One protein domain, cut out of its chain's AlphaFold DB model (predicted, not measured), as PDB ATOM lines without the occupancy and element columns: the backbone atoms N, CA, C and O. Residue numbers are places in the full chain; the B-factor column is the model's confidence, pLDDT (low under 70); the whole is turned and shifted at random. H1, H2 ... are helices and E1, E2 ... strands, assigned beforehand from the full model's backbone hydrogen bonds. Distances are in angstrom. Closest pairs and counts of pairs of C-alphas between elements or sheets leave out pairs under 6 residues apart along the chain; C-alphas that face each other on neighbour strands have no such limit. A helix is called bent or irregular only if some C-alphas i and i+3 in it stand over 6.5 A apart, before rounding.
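Overview. This is residues 44 to 170 of the 344 residues of an uncharacterized protein of Desulfobacterales bacterium (UniProt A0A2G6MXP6). An elongated body of helices with two groups, H1, H5 and H6 towards one end and H2, H3 and H4 towards the other, with the short helix H7 near the middle packing on H6 and on H4. The strand hairpin of E1 and E2 covers part of one side, reaching from the last residues of H1 to H3. The printed part has 127 residues, with seven named helices and two named strands in the order H1 H2 H3 H4 H5 H6 E1 E2 H7; the sheet E1 - E2 is antiparallel and the class is mostly helix. By its radius of gyration of the C-alphas, 15.2 A, the whole is compact, and its spans are 50, 26 and 21 A.

Arrangement. H1, residues 44 to 62, touches H5, residues 109 to 122, at a shallow tilt of 9 degrees, opposite ways; the closest C-alphas, of Lys 49 and Leu 122, are 6.7 A apart. With residues 53 to 57 alone H1 touches H6, residues 126 to 137, at a steep tilt of 55 degrees, closest at Ala 57 and Leu 136, with C-alphas 6.3 A apart. H2, residues 68 to 78, and H4, residues 95 to 105, only just touch, with 3 pairs of C-alphas within 8 A, the closest those of Thr 70 and Leu 103 at 7.1 A. H3, residues 82 to 90, touches H4 at a steep tilt of 67 degrees, the closest C-alphas being those of Leu 89 and Gln 97, 5.8 A apart. E1, residues 142 to 147, and E2, residues 151 to 156, form a hairpin, with N 145 and O 153 at 2.8 A and N 155 and O 143 at 2.9 A, within hydrogen-bond range. Residues 64 to 65 pair with residues 145 to 146 of E1, parallel. The closest C-alphas of H1 and E1 are those of Arg 61 and Ile 143, 5.3 A apart. H7, residues 159 to 167, touches H6, closest at Leu 163 and Val 133, with C-alphas 5.7 A apart, and H4, closest at Phe 165 and Val 105, with C-alphas 6.0 A apart. H4 is the hub, touching 3 helices. The helix packing is mostly crossed, but only just: 2 of 6 touching pairs are at a shallow tilt. Among the pairs that are apart are H1 and H4, and H5 and H7. In H1, H2, H4 and H7 every O i to N i+4 pair is within hydrogen-bond range; in H3 it is 3 of 5, in H5 7 of 10 and in H6 6 of 8.

Along the chain. H1 begins at C-alpha 44, (-16.795, -42.362, 48.025), and is 27.2 A from first to last C-alpha. H2 is 15.1 A, H3 14.1 A, H4 15.4 A, H5 19.8 A and H6 17.6 A long. H5 is irregular, with C-alphas 114 and 117 7.2 A apart; H3 and H6 are irregular only just, with C-alphas 83 and 86 7.0 A apart and C-alphas 127 and 130 6.7 A apart. E1 is 16.0 A long from C-alpha 142 at (-46.191, -36.858, 46.088), and E2 is 17.0 A long. H7 is 12.0 A long and ends at C-alpha 167, (-32.994, -29.026, 35.407).

Size, cuts and confidence. The two C-alphas farthest apart are those of Gly 44 and Gly 79, 50.9 A. The printed part has no cut, and the links between its named elements are tight. The mean pLDDT of the printed part is 95.0, and no printed residue is under 70.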
ATOM      1  N   GLY A  44     -16.377 -43.538  47.248       85.00
ATOM      2  CA  GLY A  44     -16.795 -42.362  48.025       85.00
ATOM      3  C   GLY A  44     -17.699 -41.388  47.258       85.00
ATOM      4  O   GLY A  44     -18.751 -41.009  47.764       85.00
ATOM      5  N   LYS A  45     -17.374 -41.063  45.998       86.44
ATOM      6  CA  LYS A  45     -18.196 -40.151  45.173       86.44
ATOM      7  C   LYS A  45     -19.593 -40.720  44.894       86.44
ATOM      8  O   LYS A  45     -20.557 -39.964  44.820       86.44
ATOM      9  N   LYS A  46     -19.722 -42.048  44.752       90.06
ATOM     10  CA  LYS A  46     -21.032 -42.700  44.568       90.06
ATOM     11  C   LYS A  46     -21.900 -42.532  45.817       90.06
ATOM     12  O   LYS A  46     -23.072 -42.196  45.698       90.06
ATOM     13  N   GLU A  47     -21.322 -42.728  46.999       93.75
ATOM     14  CA  GLU A  47     -22.044 -42.579  48.264       93.75
ATOM     15  C   GLU A  47     -22.510 -41.134  48.501       93.75
ATOM     16  O   GLU A  47     -23.651 -40.910  48.901       93.75
ATOM     17  N   GLU A  48     -21.669 -40.141  48.204       94.69
ATOM     18  CA  GLU A  48     -22.032 -38.725  48.336       94.69
ATOM     19  C   GLU A  48     -23.172 -38.319  47.394       94.69
ATOM     20  O   GLU A  48     -24.101 -37.625  47.817       94.69
ATOM     21  N   LYS A  49     -23.150 -38.802  46.145       95.50
ATOM     22  CA  LYS A  49     -24.244 -38.603  45.188       95.50
ATOM     23  C   LYS A  49     -25.563 -39.200  45.700       95.50
ATOM     24  O   LYS A  49     -26.591 -38.531  45.656       95.50
ATOM     25  N   GLU A  50     -25.550 -40.416  46.246       96.31
ATOM     26  CA  GLU A  50     -26.760 -41.033  46.821       96.31
ATOM     27  C   GLU A  50     -27.263 -40.265  48.061       96.31
ATOM     28  O   GLU A  50     -28.463 -40.025  48.202       96.31
ATOM     29  N   ARG A  51     -26.361 -39.768  48.923       96.88
ATOM     30  CA  ARG A  51     -26.737 -38.884  50.046       96.88
ATOM     31  C   ARG A  51     -27.401 -37.592  49.565       96.88
ATOM     32  O   ARG A  51     -28.311 -37.089  50.225       96.88
ATOM     33  N   PHE A  52     -26.965 -37.053  48.429       97.62
ATOM     34  CA  PHE A  52     -27.572 -35.872  47.824       97.62
ATOM     35  C   PHE A  52     -28.983 -36.139  47.293       97.62
ATOM     36  O   PHE A  52     -29.876 -35.333  47.544       97.62
ATOM     37  N   VAL A  53     -29.218 -37.292  46.658       98.12
ATOM     38  CA  VAL A  53     -30.572 -37.730  46.272       98.12
ATOM     39  C   VAL A  53     -31.480 -37.785  47.497       98.12
ATOM     40  O   VAL A  53     -32.562 -37.202  47.481       98.12
ATOM     41  N   THR A  54     -31.041 -38.440  48.577       98.25
ATOM     42  CA  THR A  54     -31.832 -38.519  49.815       98.25
ATOM     43  C   THR A  54     -32.120 -37.132  50.384       98.25
ATOM     44  O   THR A  54     -33.229 -36.872  50.847       98.25
ATOM     45  N   PHE A  55     -31.153 -36.215  50.325       98.19
ATOM     46  CA  PHE A  55     -31.343 -34.832  50.756       98.19
ATOM     47  C   PHE A  55     -32.396 -34.093  49.915       98.19
ATOM     48  O   PHE A  55     -33.291 -33.473  50.486       98.19
ATOM     49  N   LEU A  56     -32.344 -34.200  48.585       98.12
ATOM     50  CA  LEU A  56     -33.357 -33.621  47.696       98.12
ATOM     51  C   LEU A  56     -34.746 -34.218  47.943       98.12
ATOM     52  O   LEU A  56     -35.724 -33.479  48.024       98.12
ATOM     53  N   ALA A  57     -34.837 -35.537  48.131       98.19
ATOM     54  CA  ALA A  57     -36.096 -36.203  48.449       98.19
ATOM     55  C   ALA A  57     -36.685 -35.710  49.781       98.19
ATOM     56  O   ALA A  57     -37.892 -35.501  49.884       98.19
ATOM     57  N   LEU A  58     -35.845 -35.480  50.798       98.12
ATOM     58  CA  LEU A  58     -36.275 -34.896  52.071       98.12
ATOM     59  C   LEU A  58     -36.771 -33.454  51.910       98.12
ATOM     60  O   LEU A  58     -37.792 -33.111  52.502       98.12
ATOM     61  N   LEU A  59     -36.094 -32.631  51.100       97.31
ATOM     62  CA  LEU A  59     -36.546 -31.270  50.800       97.31
ATOM     63  C   LEU A  59     -37.911 -31.278  50.103       97.31
ATOM     64  O   LEU A  59     -38.829 -30.609  50.567       97.31
ATOM     65  N   LEU A  60     -38.076 -32.094  49.064       97.81
ATOM     66  CA  LEU A  60     -39.343 -32.236  48.342       97.81
ATOM     67  C   LEU A  60     -40.481 -32.710  49.260       97.81
ATOM     68  O   LEU A  60     -41.556 -32.118  49.272       97.81
ATOM     69  N   ARG A  61     -40.231 -33.713  50.110       97.25
ATOM     70  CA  ARG A  61     -41.213 -34.199  51.100       97.25
ATOM     71  C   ARG A  61     -41.552 -33.170  52.175       97.25
ATOM     72  O   ARG A  61     -42.632 -33.235  52.758       97.25
ATOM     73  N   SER A  62     -40.644 -32.236  52.463       96.50
ATOM     74  CA  SER A  62     -40.931 -31.121  53.369       96.50
ATOM     75  C   SER A  62     -41.926 -30.123  52.772       96.50
ATOM     76  O   SER A  62     -42.540 -29.374  53.531       96.50
ATOM     77  N   GLY A  63     -42.135 -30.172  51.455       96.12
ATOM     78  CA  GLY A  63     -43.094 -29.371  50.712       96.12
ATOM     79  C   GLY A  63     -42.509 -28.131  50.058       96.12
ATOM     80  O   GLY A  63     -41.408 -27.691  50.393       96.12
ATOM     81  N   LEU A  64     -43.282 -27.574  49.130       96.75
ATOM     82  CA  LEU A  64     -42.993 -26.310  48.455       96.75
ATOM     83  C   LEU A  64     -43.975 -25.246  48.938       96.75
ATOM     84  O   LEU A  64     -45.173 -25.506  49.053       96.75
ATOM     85  N   ASP A  65     -43.463 -24.054  49.224       95.69
ATOM     86  CA  ASP A  65     -44.264 -22.912  49.658       95.69
ATOM     87  C   ASP A  65     -44.572 -22.033  48.426       95.69
ATOM     88  O   ASP A  65     -43.651 -21.596  47.734       95.69
ATOM     89  N   LEU A  66     -45.849 -21.756  48.129       95.06
ATOM     90  CA  LEU A  66     -46.205 -20.807  47.067       95.06
ATOM     91  C   LEU A  66     -46.017 -19.372  47.547       95.06
ATOM     92  O   LEU A  66     -46.557 -18.971  48.579       95.06
ATOM     93  N   SER A  67     -45.279 -18.579  46.773       94.25
ATOM     94  CA  SER A  67     -45.076 -17.167  47.087       94.25
ATOM     95  C   SER A  67     -46.348 -16.348  46.835       94.25
ATOM     96  O   SER A  67     -47.146 -16.660  45.947       94.25
ATOM     97  N   SER A  68     -46.520 -15.252  47.580       93.69
ATOM     98  CA  SER A  68     -47.627 -14.311  47.361       93.69
ATOM     99  C   SER A  68     -47.606 -13.705  45.954       93.69
ATOM    100  O   SER A  68     -48.665 -13.466  45.384       93.69
ATOM    101  N   GLU A  69     -46.422 -13.504  45.371       94.31
ATOM    102  CA  GLU A  69     -46.262 -13.018  43.996       94.31
ATOM    103  C   GLU A  69     -46.760 -14.049  42.978       94.31
ATOM    104  O   GLU A  69     -47.494 -13.699  42.057       94.31
ATOM    105  N   THR A  70     -46.432 -15.332  43.179       94.19
ATOM    106  CA  THR A  70     -46.940 -16.434  42.349       94.19
ATOM    107  C   THR A  70     -48.462 -16.505  42.421       94.19
ATOM    108  O   THR A  70     -49.115 -16.594  41.388       94.19
ATOM    109  N   LEU A  71     -49.043 -16.415  43.621       94.50
ATOM    110  CA  LEU A  71     -50.498 -16.422  43.791       94.50
ATOM    111  C   LEU A  71     -51.167 -15.216  43.127       94.50
ATOM    112  O   LEU A  71     -52.160 -15.382  42.426       94.50
ATOM    113  N   PHE A  72     -50.606 -14.018  43.304       94.44
ATOM    114  CA  PHE A  72     -51.107 -12.808  42.655       94.44
ATOM    115  C   PHE A  72     -51.053 -12.928  41.128       94.44
ATOM    116  O   PHE A  72     -52.007 -12.570  40.434       94.44
ATOM    117  N   PHE A  73     -49.964 -13.481  40.595       95.06
ATOM    118  CA  PHE A  73     -49.821 -13.737  39.168       95.06
ATOM    119  C   PHE A  73     -50.871 -14.733  38.655       95.06
ATOM    120  O   PHE A  73     -51.515 -14.474  37.638       95.06
ATOM    121  N   LEU A  74     -51.085 -15.843  39.370       94.25
ATOM    122  CA  LEU A  74     -52.092 -16.843  39.005       94.25
ATOM    123  C   LEU A  74     -53.506 -16.248  39.027       94.25
ATOM    124  O   LEU A  74     -54.271 -16.435  38.085       94.25
ATOM    125  N   GLN A  75     -53.825 -15.460  40.055       94.19
ATOM    126  CA  GLN A  75     -55.121 -14.801  40.185       94.19
ATOM    127  C   GLN A  75     -55.365 -13.775  39.072       94.19
ATOM    128  O   GLN A  75     -56.464 -13.702  38.526       94.19
ATOM    129  N   THR A  76     -54.358 -12.973  38.723       95.25
ATOM    130  CA  THR A  76     -54.495 -11.926  37.695       95.25
ATOM    131  C   THR A  76     -54.498 -12.480  36.273       95.25
ATOM    132  O   THR A  76     -55.131 -11.888  35.401       95.25
ATOM    133  N   THR A  77     -53.831 -13.613  36.043       94.75
ATOM    134  CA  THR A  77     -53.688 -14.223  34.712       94.75
ATOM    135  C   THR A  77     -54.797 -15.230  34.406       94.75
ATOM    136  O   THR A  77     -55.347 -15.204  33.309       94.75
ATOM    137  N   PHE A  78     -55.152 -16.085  35.369       91.69
ATOM    138  CA  PHE A  78     -56.112 -17.184  35.180       91.69
ATOM    139  C   PHE A  78     -57.450 -16.954  35.895       91.69
ATOM    140  O   PHE A  78     -58.379 -17.741  35.746       91.69
ATOM    141  N   GLY A  79     -57.570 -15.890  36.700       91.62
ATOM    142  CA  GLY A  79     -58.778 -15.622  37.487       91.62
ATOM    143  C   GLY A  79     -59.027 -16.631  38.614       91.62
ATOM    144  O   GLY A  79     -60.072 -16.566  39.258       91.62
ATOM    145  N   SER A  80     -58.096 -17.557  38.856       87.25
ATOM    146  CA  SER A  80     -58.233 -18.619  39.853       87.25
ATOM    147  C   SER A  80     -58.022 -18.071  41.261       87.25
ATOM    148  O   SER A  80     -57.040 -17.367  41.524       87.25
ATOM    149  N   ALA A  81     -58.915 -18.413  42.190       89.31
ATOM    150  CA  ALA A  81     -58.648 -18.166  43.599       89.31
ATOM    151  C   ALA A  81     -57.577 -19.153  44.098       89.31
ATOM    152  O   ALA A  81     -57.440 -20.246  43.544       89.31
ATOM    153  N   PRO A  82     -56.840 -18.835  45.179       85.94
ATOM    154  CA  PRO A  82     -55.854 -19.757  45.746       85.94
ATOM    155  C   PRO A  82     -56.415 -21.154  46.069       85.94
ATOM    156  O   PRO A  82     -55.699 -22.142  45.946       85.94
ATOM    157  N   ALA A  83     -57.698 -21.245  46.434       85.12
ATOM    158  CA  ALA A  83     -58.379 -22.511  46.705       85.12
ATOM    159  C   ALA A  83     -58.563 -23.397  45.456       85.12
ATOM    160  O   ALA A  83     -58.589 -24.618  45.587       85.12
ATOM    161  N   ASP A  84     -58.628 -22.802  44.262       91.50
ATOM    162  CA  ASP A  84     -58.930 -23.502  43.007       91.50
ATOM    163  C   ASP A  84     -57.663 -24.044  42.319       91.50
ATOM    164  O   ASP A  84     -57.743 -24.757  41.321       91.50
ATOM    165  N   ILE A  85     -56.469 -23.713  42.833       93.12
ATOM    166  CA  ILE A  85     -55.186 -24.110  42.226       93.12
ATOM    167  C   ILE A  85     -55.052 -25.636  42.169       93.12
ATOM    168  O   ILE A  85     -54.548 -26.170  41.183       93.12
ATOM    169  N   ALA A  86     -55.516 -26.344  43.201       93.06
ATOM    170  CA  ALA A  86     -55.483 -27.804  43.220       93.06
ATOM    171  C   ALA A  86     -56.352 -28.403  42.099       93.06
ATOM    172  O   ALA A  86     -55.917 -29.331  41.421       93.06
ATOM    173  N   ASP A  87     -57.532 -27.828  41.859       92.00
ATOM    174  CA  ASP A  87     -58.451 -28.279  40.811       92.00
ATOM    175  C   ASP A  87     -57.908 -27.961  39.413       92.00
ATOM    176  O   ASP A  87     -57.985 -28.798  38.514       92.00
ATOM    177  N   LEU A  88     -57.282 -26.790  39.241       92.75
ATOM    178  CA  LEU A  88     -56.600 -26.413  38.000       92.75
ATOM    179  C   LEU A  88     -55.471 -27.397  37.660       92.75
ATOM    180  O   LEU A  88     -55.313 -27.797  36.507       92.75
ATOM    181  N   LEU A  89     -54.716 -27.827  38.672       93.62
ATOM    182  CA  LEU A  89     -53.641 -28.805  38.523       93.62
ATOM    183  C   LEU A  89     -54.139 -30.244  38.343       93.62
ATOM    184  O   LEU A  89     -53.422 -31.040  37.745       93.62
ATOM    185  N   ALA A  90     -55.342 -30.580  38.808       91.31
ATOM    186  CA  ALA A  90     -55.975 -31.883  38.590       91.31
ATOM    187  C   ALA A  90     -56.744 -31.979  37.255       91.31
ATOM    188  O   ALA A  90     -57.226 -33.054  36.890       91.31
ATOM    189  N   GLY A  91     -56.889 -30.856  36.544       90.56
ATOM    190  CA  GLY A  91     -57.602 -30.759  35.277       90.56
ATOM    191  C   GLY A  91     -56.936 -31.500  34.108       90.56
ATOM    192  O   GLY A  91     -55.851 -32.073  34.241       90.56
ATOM    193  N   PRO A  92     -57.592 -31.513  32.932       91.06
ATOM    194  CA  PRO A  92     -57.010 -32.079  31.721       91.06
ATOM    195  C   PRO A  92     -55.756 -31.306  31.292       91.06
ATOM    196  O   PRO A  92     -55.679 -30.089  31.479       91.06
ATOM    197  N   GLU A  93     -54.826 -32.019  30.651       92.56
ATOM    198  CA  GLU A  93     -53.612 -31.435  30.068       92.56
ATOM    199  C   GLU A  93     -53.954 -30.234  29.180       92.56
ATOM    200  O   GLU A  93     -54.651 -30.356  28.169       92.56
ATOM    201  N   SER A  94     -53.482 -29.058  29.597       93.94
ATOM    202  CA  SER A  94     -53.669 -27.780  28.915       93.94
ATOM    203  C   SER A  94     -52.437 -26.895  29.092       93.94
ATOM    204  O   SER A  94     -51.679 -27.056  30.052       93.94
ATOM    205  N   ASP A  95     -52.260 -25.924  28.195       93.56
ATOM    206  CA  ASP A  95     -51.149 -24.966  28.263       93.56
ATOM    207  C   ASP A  95     -51.159 -24.173  29.590       93.56
ATOM    208  O   ASP A  95     -50.108 -23.844  30.143       93.56
ATOM    209  N   GLU A  96     -52.351 -23.904  30.137       93.62
ATOM    210  CA  GLU A  96     -52.527 -23.228  31.429       93.62
ATOM    211  C   GLU A  96     -52.008 -24.090  32.584       93.62
ATOM    212  O   GLU A  96     -51.247 -23.609  33.428       93.62
ATOM    213  N   GLN A  97     -52.357 -25.380  32.596       94.69
ATOM    214  CA  GLN A  97     -51.881 -26.325  33.605       94.69
ATOM    215  C   GLN A  97     -50.355 -26.462  33.556       94.69
ATOM    216  O   GLN A  97     -49.707 -26.417  34.601       94.69
ATOM    217  N   GLU A  98     -49.761 -26.581  32.363       94.44
ATOM    218  CA  GLU A  98     -48.304 -26.658  32.206       94.44
ATOM    219  C   GLU A  98     -47.616 -25.397  32.754       94.44
ATOM    220  O   GLU A  98     -46.605 -25.474  33.456       94.44
ATOM    221  N   MET A  99     -48.182 -24.219  32.485       94.56
ATOM    222  CA  MET A  99     -47.674 -22.955  33.006       94.56
ATOM    223  C   MET A  99     -47.761 -22.878  34.536       94.56
ATOM    224  O   MET A  99     -46.796 -22.460  35.181       94.56
ATOM    225  N   VAL A 100     -48.872 -23.319  35.132       95.44
ATOM    226  CA  VAL A 100     -49.037 -23.356  36.595       95.44
ATOM    227  C   VAL A 100     -48.056 -24.350  37.217       95.44
ATOM    228  O   VAL A 100     -47.367 -24.000  38.173       95.44
ATOM    229  N   LEU A 101     -47.907 -25.550  36.647       95.75
ATOM    230  CA  LEU A 101     -46.922 -26.543  37.091       95.75
ATOM    231  C   LEU A 101     -45.498 -25.981  37.046       95.75
ATOM    232  O   LEU A 101     -44.741 -26.147  38.002       95.75
ATOM    233  N   ASN A 102     -45.153 -25.254  35.981       94.88
ATOM    234  CA  ASN A 102     -43.863 -24.580  35.867       94.88
ATOM    235  C   ASN A 102     -43.633 -23.544  36.971       94.88
ATOM    236  O   ASN A 102     -42.517 -23.417  37.461       94.88
ATOM    237  N   LEU A 103     -44.663 -22.816  37.397       95.12
ATOM    238  CA  LEU A 103     -44.538 -21.845  38.485       95.12
ATOM    239  C   LEU A 103     -44.449 -22.504  39.866       95.12
ATOM    240  O   LEU A 103     -43.722 -22.014  40.724       95.12
ATOM    241  N   VAL A 104     -45.178 -23.603  40.073       95.44
ATOM    242  CA  VAL A 104     -45.287 -24.295  41.367       95.44
ATOM    243  C   VAL A 104     -44.070 -25.179  41.652       95.44
ATOM    244  O   VAL A 104     -43.603 -25.237  42.786       95.44
ATOM    245  N   VAL A 105     -43.560 -25.883  40.637       96.56
ATOM    246  CA  VAL A 105     -42.512 -26.906  40.804       96.56
ATOM    247  C   VAL A 105     -41.104 -26.324  40.679       96.56
ATOM    248  O   VAL A 105     -40.145 -26.943  41.134       96.56
ATOM    249  N   VAL A 106     -40.929 -25.135  40.094       96.06
ATOM    250  CA  VAL A 106     -39.598 -24.518  40.008       96.06
ATOM    251  C   VAL A 106     -39.050 -24.257  41.420       96.06
ATOM    252  O   VAL A 106     -39.698 -23.572  42.208       96.06
ATOM    253  N   PRO A 107     -37.838 -24.749  41.750       96.81
ATOM    254  CA  PRO A 107     -37.255 -24.558  43.071       96.81
ATOM    255  C   PRO A 107     -37.039 -23.069  43.335       96.81
ATOM    256  O   PRO A 107     -36.447 -22.370  42.502       96.81
ATOM    257  N   ASP A 108     -37.488 -22.608  44.497       95.75
ATOM    258  CA  ASP A 108     -37.322 -21.235  44.957       95.75
ATOM    259  C   ASP A 108     -35.887 -20.956  45.453       95.75
ATOM    260  O   ASP A 108     -35.011 -21.832  45.478       95.75
ATOM    261  N   MET A 109     -35.626 -19.709  45.856       95.25
ATOM    262  CA  MET A 109     -34.314 -19.302  46.370       95.25
ATOM    263  C   MET A 109     -33.910 -20.083  47.630       95.25
ATOM    264  O   MET A 109     -32.735 -20.408  47.811       95.25
ATOM    265  N   LYS A 110     -34.875 -20.432  48.484       95.31
ATOM    266  CA  LYS A 110     -34.646 -21.159  49.738       95.31
ATOM    267  C   LYS A 110     -34.138 -22.576  49.468       95.31
ATOM    268  O   LYS A 110     -33.129 -22.981  50.046       95.31
ATOM    269  N   ILE A 111     -34.782 -23.310  48.561       96.75
ATOM    270  CA  ILE A 111     -34.364 -24.658  48.154       96.75
ATOM    271  C   ILE A 111     -33.010 -24.607  47.457       96.75
ATOM    272  O   ILE A 111     -32.117 -25.379  47.812       96.75
ATOM    273  N   ARG A 112     -32.827 -23.680  46.507       97.69
ATOM    274  CA  ARG A 112     -31.554 -23.531  45.786       97.69
ATOM    275  C   ARG A 112     -30.396 -23.239  46.741       97.69
ATOM    276  O   ARG A 112     -29.374 -23.916  46.687       97.69
ATOM    277  N   SER A 113     -30.590 -22.325  47.688       96.19
ATOM    278  CA  SER A 113     -29.572 -21.996  48.693       96.19
ATOM    279  C   SER A 113     -29.259 -23.187  49.606       96.19
ATOM    280  O   SER A 113     -28.099 -23.429  49.940       96.19
ATOM    281  N   ALA A 114     -30.268 -23.989  49.971       96.25
ATOM    282  CA  ALA A 114     -30.082 -25.181  50.799       96.25
ATOM    283  C   ALA A 114     -29.265 -26.289  50.102       96.25
ATOM    284  O   ALA A 114     -28.558 -27.055  50.774       96.25
ATOM    285  N   VAL A 115     -29.351 -26.391  48.770       97.06
ATOM    286  CA  VAL A 115     -28.595 -27.380  47.983       97.06
ATOM    287  C   VAL A 115     -27.217 -26.879  47.546       97.06
ATOM    288  O   VAL A 115     -26.332 -27.710  47.346       97.06
ATOM    289  N   GLU A 116     -26.998 -25.563  47.453       96.19
ATOM    290  CA  GLU A 116     -25.817 -24.959  46.814       96.19
ATOM    291  C   GLU A 116     -24.487 -25.491  47.372       96.19
ATOM    292  O   GLU A 116     -23.628 -25.940  46.612       96.19
ATOM    293  N   LYS A 117     -24.342 -25.562  48.704       92.19
ATOM    294  CA  LYS A 117     -23.133 -26.112  49.353       92.19
ATOM    295  C   LYS A 117     -22.800 -27.536  48.900       92.19
ATOM    296  O   LYS A 117     -21.634 -27.889  48.754       92.19
ATOM    297  N   ARG A 118     -23.823 -28.371  48.701       94.56
ATOM    298  CA  ARG A 118     -23.649 -29.773  48.293       94.56
ATOM    299  C   ARG A 118     -23.364 -29.877  46.800       94.56
ATOM    300  O   ARG A 118     -22.536 -30.690  46.406       94.56
ATOM    301  N   LEU A 119     -24.006 -29.038  45.984       94.38
ATOM    302  CA  LEU A 119     -23.794 -29.018  44.537       94.38
ATOM    303  C   LEU A 119     -22.336 -28.729  44.171       94.38
ATOM    304  O   LEU A 119     -21.791 -29.391  43.290       94.38
ATOM    305  N   VAL A 120     -21.694 -27.781  44.860       90.56
ATOM    306  CA  VAL A 120     -20.291 -27.427  44.596       90.56
ATOM    307  C   VAL A 120     -19.339 -28.587  44.912       90.56
ATOM    308  O   VAL A 120     -18.427 -28.848  44.133       90.56
ATOM    309  N   ALA A 121     -19.595 -29.350  45.979       90.19
ATOM    310  CA  ALA A 121     -18.752 -30.484  46.368       90.19
ATOM    311  C   ALA A 121     -18.875 -31.709  45.438       90.19
ATOM    312  O   ALA A 121     -17.905 -32.435  45.235       90.19
ATOM    313  N   LEU A 122     -20.062 -31.958  44.871       91.50
ATOM    314  CA  LEU A 122     -20.373 -33.200  44.143       91.50
ATOM    315  C   LEU A 122     -19.909 -33.222  42.683       91.50
ATOM    316  O   LEU A 122     -19.989 -34.264  42.030       91.50
ATOM    317  N   GLU A 123     -19.460 -32.081  42.163       89.00
ATOM    318  CA  GLU A 123     -19.003 -31.919  40.783       89.00
ATOM    319  C   GLU A 123     -20.001 -32.411  39.713       89.00
ATOM    320  O   GLU A 123     -19.570 -32.805  38.626       89.00
ATOM    321  N   LEU A 124     -21.309 -32.344  39.983       94.06
ATOM    322  CA  LEU A 124     -22.358 -32.798  39.062       94.06
ATOM    323  C   LEU A 124     -22.288 -32.098  37.695       94.06
ATOM    324  O   LEU A 124     -21.784 -30.978  37.564       94.06
ATOM    325  N   SER A 125     -22.787 -32.795  36.681       94.44
ATOM    326  CA  SER A 125     -22.881 -32.361  35.287       94.44
ATOM    327  C   SER A 125     -24.312 -32.517  34.769       94.44
ATOM    328  O   SER A 125     -25.127 -33.190  35.396       94.44
ATOM    329  N   ASP A 126     -24.612 -31.945  33.602       93.31
ATOM    330  CA  ASP A 126     -25.932 -32.096  32.964       93.31
ATOM    331  C   ASP A 126     -26.246 -33.572  32.624       93.31
ATOM    332  O   ASP A 126     -27.402 -33.988  32.595       93.31
ATOM    333  N   GLU A 127     -25.220 -34.413  32.442       93.88
ATOM    334  CA  GLU A 127     -25.375 -35.860  32.223       93.88
ATOM    335  C   GLU A 127     -25.914 -36.589  33.471       93.88
ATOM    336  O   GLU A 127     -26.525 -37.653  33.356       93.88
ATOM    337  N   ASP A 128     -25.733 -36.008  34.663       96.19
ATOM    338  CA  ASP A 128     -26.235 -36.559  35.923       96.19
ATOM    339  C   ASP A 128     -27.731 -36.258  36.152       96.19
ATOM    340  O   ASP A 128     -28.330 -36.851  37.054       96.19
ATOM    341  N   GLU A 129     -28.365 -35.386  35.354       96.81
ATOM    342  CA  GLU A 129     -29.777 -35.011  35.540       96.81
ATOM    343  C   GLU A 129     -30.705 -36.223  35.416       96.81
ATOM    344  O   GLU A 129     -31.523 -36.475  36.299       96.81
ATOM    345  N   SER A 130     -30.532 -37.030  34.363       96.44
ATOM    346  CA  SER A 130     -31.372 -38.218  34.135       96.44
ATOM    347  C   SER A 130     -31.255 -39.227  35.280       96.44
ATOM    348  O   SER A 130     -32.249 -39.814  35.705       96.44
ATOM    349  N   TRP A 131     -30.041 -39.393  35.811       96.94
ATOM    350  CA  TRP A 131     -29.777 -40.271  36.948       96.94
ATOM    351  C   TRP A 131     -30.443 -39.756  38.233       96.94
ATOM    352  O   TRP A 131     -31.071 -40.537  38.950       96.94
ATOM    353  N   LEU A 132     -30.364 -38.449  38.512       97.81
ATOM    354  CA  LEU A 132     -31.046 -37.840  39.658       97.81
ATOM    355  C   LEU A 132     -32.562 -38.010  39.569       97.81
ATOM    356  O   LEU A 132     -33.189 -38.366  40.564       97.81
ATOM    357  N   VAL A 133     -33.143 -37.788  38.390       98.25
ATOM    358  CA  VAL A 133     -34.587 -37.919  38.163       98.25
ATOM    359  C   VAL A 133     -35.054 -39.351  38.400       98.25
ATOM    360  O   VAL A 133     -36.014 -39.556  39.136       98.25
ATOM    361  N   GLU A 134     -34.357 -40.349  37.846       97.81
ATOM    362  CA  GLU A 134     -34.675 -41.768  38.066       97.81
ATOM    363  C   GLU A 134     -34.635 -42.122  39.560       97.81
ATOM    364  O   GLU A 134     -35.550 -42.755  40.097       97.81
ATOM    365  N   ARG A 135     -33.589 -41.670  40.257       98.12
ATOM    366  CA  ARG A 135     -33.418 -41.912  41.692       98.12
ATOM    367  C   ARG A 135     -34.481 -41.224  42.544       98.12
ATOM    368  O   ARG A 135     -34.957 -41.826  43.506       98.12
ATOM    369  N   LEU A 136     -34.861 -39.996  42.198       98.25
ATOM    370  CA  LEU A 136     -35.915 -39.250  42.885       98.25
ATOM    371  C   LEU A 136     -37.297 -39.851  42.630       98.25
ATOM    372  O   LEU A 136     -38.068 -39.964  43.578       98.25
ATOM    373  N   ALA A 137     -37.586 -40.313  41.412       97.88
ATOM    374  CA  ALA A 137     -38.857 -40.953  41.070       97.88
ATOM    375  C   ALA A 137     -39.105 -42.232  41.888       97.88
ATOM    376  O   ALA A 137     -40.238 -42.545  42.238       97.88
ATOM    377  N   GLY A 138     -38.040 -42.948  42.267       97.00
ATOM    378  CA  GLY A 138     -38.131 -44.087  43.185       97.00
ATOM    379  C   GLY A 138     -38.355 -43.718  44.659       97.00
ATOM    380  O   GLY A 138     -38.604 -44.608  45.472       97.00
ATOM    381  N   GLN A 139     -38.239 -42.438  45.034       97.94
ATOM    382  CA  GLN A 139     -38.322 -41.972  46.427       97.94
ATOM    383  C   GLN A 139     -39.463 -40.982  46.685       97.94
ATOM    384  O   GLN A 139     -39.926 -40.885  47.824       97.94
ATOM    385  N   VAL A 140     -39.910 -40.226  45.686       97.62
ATOM    386  CA  VAL A 140     -40.898 -39.155  45.839       97.62
ATOM    387  C   VAL A 140     -42.016 -39.373  44.828       97.62
ATOM    388  O   VAL A 140     -41.805 -39.195  43.636       97.62
ATOM    389  N   SER A 141     -43.194 -39.753  45.321       97.38
ATOM    390  CA  SER A 141     -44.412 -39.879  44.513       97.38
ATOM    391  C   SER A 141     -45.313 -38.654  44.625       97.38
ATOM    392  O   SER A 141     -45.958 -38.280  43.659       97.38
ATOM    393  N   GLU A 142     -45.347 -38.016  45.795       97.62
ATOM    394  CA  GLU A 142     -46.191 -36.858  46.088       97.62
ATOM    395  C   GLU A 142     -45.423 -35.867  46.964       97.62
ATOM    396  O   GLU A 142     -44.569 -36.267  47.769       97.62
ATOM    397  N   ILE A 143     -45.731 -34.580  46.814       97.88
ATOM    398  CA  ILE A 143     -45.198 -33.512  47.663       97.88
ATOM    399  C   ILE A 143     -46.312 -32.582  48.149       97.88
ATOM    400  O   ILE A 143     -47.235 -32.280  47.390       97.88
ATOM    401  N   PRO A 144     -46.219 -32.060  49.385       97.94
ATOM    402  CA  PRO A 144     -47.160 -31.058  49.851       97.94
ATOM    403  C   PRO A 144     -46.835 -29.691  49.239       97.94
ATOM    404  O   PRO A 144     -45.728 -29.179  49.397       97.94
ATOM    405  N   ILE A 145     -47.817 -29.061  48.603       97.50
ATOM    406  CA  ILE A 145     -47.763 -27.661  48.176       97.50
ATOM    407  C   ILE A 145     -48.529 -26.828  49.197       97.50
ATOM    408  O   ILE A 145     -49.706 -27.085  49.457       97.50
ATOM    409  N   ARG A 146     -47.864 -25.845  49.805       96.44
ATOM    410  CA  ARG A 146     -48.444 -24.968  50.824       96.44
ATOM    411  C   ARG A 146     -48.832 -23.633  50.220       96.44
ATOM    412  O   ARG A 146     -48.022 -22.965  49.582       96.44
ATOM    413  N   ILE A 147     -50.068 -23.239  50.480       95.50
ATOM    414  CA  ILE A 147     -50.651 -21.986  50.032       95.50
ATOM    415  C   ILE A 147     -50.805 -21.080  51.257       95.50
ATOM    416  O   ILE A 147     -51.533 -21.451  52.187       95.50
ATOM    417  N   PRO A 148     -50.153 -19.903  51.281       92.94
ATOM    418  CA  PRO A 148     -50.388 -18.893  52.304       92.94
ATOM    419  C   PRO A 148     -51.886 -18.685  52.559       92.94
ATOM    420  O   PRO A 148     -52.671 -18.521  51.625       92.94
ATOM    421  N   ASP A 149     -52.282 -18.771  53.829       90.81
ATOM    422  CA  ASP A 149     -53.644 -18.536  54.331       90.81
ATOM    423  C   ASP A 149     -54.760 -19.456  53.792       90.81
ATOM    424  O   ASP A 149     -55.900 -19.357  54.243       90.81
ATOM    425  N   SER A 150     -54.451 -20.386  52.880       89.56
ATOM    426  CA  SER A 150     -55.450 -21.228  52.193       89.56
ATOM    427  C   SER A 150     -55.246 -22.734  52.401       89.56
ATOM    428  O   SER A 150     -56.083 -23.531  51.985       89.56
ATOM    429  N   GLY A 151     -54.164 -23.144  53.072       93.00
ATOM    430  CA  GLY A 151     -53.905 -24.539  53.442       93.00
ATOM    431  C   GLY A 151     -52.835 -25.209  52.579       93.00
ATOM    432  O   GLY A 151     -51.827 -24.598  52.231       93.00
ATOM    433  N   SER A 152     -53.008 -26.496  52.280       95.69
ATOM    434  CA  SER A 152     -52.063 -27.265  51.463       95.69
ATOM    435  C   SER A 152     -52.752 -28.390  50.705       95.69
ATOM    436  O   SER A 152     -53.699 -28.976  51.230       95.69
ATOM    437  N   PHE A 153     -52.221 -28.758  49.543       95.81
ATOM    438  CA  PHE A 153     -52.654 -29.924  48.767       95.81
ATOM    439  C   PHE A 153     -51.456 -30.820  48.417       95.81
ATOM    440  O   PHE A 153     -50.309 -30.390  48.528       95.81
ATOM    441  N   GLN A 154     -51.712 -32.076  48.042       97.25
ATOM    442  CA  GLN A 154     -50.670 -32.989  47.563       97.25
ATOM    443  C   GLN A 154     -50.574 -32.895  46.042       97.25
ATOM    444  O   GLN A 154     -51.590 -32.990  45.356       97.25
ATOM    445  N   LEU A 155     -49.362 -32.709  45.529       97.19
ATOM    446  CA  LEU A 155     -49.061 -32.731  44.103       97.19
ATOM    447  C   LEU A 155     -48.336 -34.033  43.762       97.19
ATOM    448  O   LEU A 155     -47.289 -34.322  44.343       97.19
ATOM    449  N   GLU A 156     -48.875 -34.796  42.811       97.06
ATOM    450  CA  GLU A 156     -48.212 -35.987  42.280       97.06
ATOM    451  C   GLU A 156     -46.964 -35.589  41.478       97.06
ATOM    452  O   GLU A 156     -47.018 -34.785  40.546       97.06
ATOM    453  N   MET A 157     -45.820 -36.167  41.837       97.44
ATOM    454  CA  MET A 157     -44.528 -35.899  41.215       97.44
ATOM    455  C   MET A 157     -44.239 -36.902  40.107       97.44
ATOM    456  O   MET A 157     -43.567 -37.915  40.300       97.44
ATOM    457  N   SER A 158     -44.717 -36.586  38.907       96.62
ATOM    458  CA  SER A 158     -44.379 -37.340  37.703       96.62
ATOM    459  C   SER A 158     -42.908 -37.142  37.295       96.62
ATOM    460  O   SER A 158     -42.249 -36.165  37.665       96.62
ATOM    461  N   VAL A 159     -42.374 -38.062  36.481       97.50
ATOM    462  CA  VAL A 159     -41.000 -37.969  35.947       97.50
ATOM    463  C   VAL A 159     -40.736 -36.635  35.218       97.50
ATOM    464  O   VAL A 159     -39.686 -36.045  35.475       97.50
ATOM    465  N   PRO A 160     -41.647 -36.103  34.373       97.19
ATOM    466  CA  PRO A 160     -41.482 -34.772  33.782       97.19
ATOM    467  C   PRO A 160     -41.352 -33.633  34.803       97.19
ATOM    468  O   PRO A 160     -40.521 -32.748  34.611       97.19
ATOM    469  N   LEU A 161     -42.114 -33.662  35.904       97.56
ATOM    470  CA  LEU A 161     -42.032 -32.634  36.951       97.56
ATOM    471  C   LEU A 161     -40.731 -32.726  37.748       97.56
ATOM    472  O   LEU A 161     -40.122 -31.704  38.061       97.56
ATOM    473  N   LEU A 162     -40.262 -33.942  38.032       98.38
ATOM    474  CA  LEU A 162     -38.953 -34.155  38.651       98.38
ATOM    475  C   LEU A 162     -37.816 -33.689  37.738       98.38
ATOM    476  O   LEU A 162     -36.875 -33.062  38.217       98.38
ATOM    477  N   LEU A 163     -37.911 -33.957  36.432       97.75
ATOM    478  CA  LEU A 163     -36.953 -33.450  35.451       97.75
ATOM    479  C   LEU A 163     -36.946 -31.924  35.436       97.75
ATOM    480  O   LEU A 163     -35.885 -31.329  35.584       97.75
ATOM    481  N   LEU A 164     -38.118 -31.294  35.347       97.44
ATOM    482  CA  LEU A 164     -38.245 -29.844  35.429       97.44
ATOM    483  C   LEU A 164     -37.592 -29.292  36.706       97.44
ATOM    484  O   LEU A 164     -36.787 -28.366  36.624       97.44
ATOM    485  N   PHE A 165     -37.897 -29.873  37.869       98.31
ATOM    486  CA  PHE A 165     -37.305 -29.476  39.147       98.31
ATOM    487  C   PHE A 165     -35.772 -29.561  39.109       98.31
ATOM    488  O   PHE A 165     -35.094 -28.576  39.408       98.31
ATOM    489  N   VAL A 166     -35.218 -30.707  38.694       98.19
ATOM    490  CA  VAL A 166     -33.766 -30.961  38.653       98.19
ATOM    491  C   VAL A 166     -33.060 -30.046  37.652       98.19
ATOM    492  O   VAL A 166     -32.076 -29.403  38.015       98.19
ATOM    493  N   THR A 167     -33.577 -29.908  36.431       97.56
ATOM    494  CA  THR A 167     -32.994 -29.026  35.407       97.56
ATOM    495  C   THR A 167     -32.978 -27.566  35.876       97.56
ATOM    496  O   THR A 167     -32.044 -26.814  35.596       97.56
ATOM    497  N   LYS A 168     -33.980 -27.139  36.657       97.69
ATOM    498  CA  LYS A 168     -34.067 -25.772  37.206       97.69
ATOM    499  C   LYS A 168     -33.197 -25.543  38.446       97.69
ATOM    500  O   LYS A 168     -33.072 -24.397  38.878       97.69
ATOM    501  N   LEU A 169     -32.546 -26.582  38.976       97.62
ATOM    502  CA  LEU A 169     -31.437 -26.437  39.926       97.62
ATOM    503  C   LEU A 169     -30.110 -26.090  39.234       97.62
ATOM    504  O   LEU A 169     -29.178 -25.662  39.913       97.62
ATOM    505  N   TYR A 170     -30.013 -26.251  37.907       97.62
ATOM    506  CA  TYR A 170     -28.811 -25.951  37.122       97.62
ATOM    507  C   TYR A 170     -27.548 -26.648  37.662       97.62
ATOM    508  O   TYR A 170     -26.499 -26.025  37.869       97.62
TER     509      TYR A 170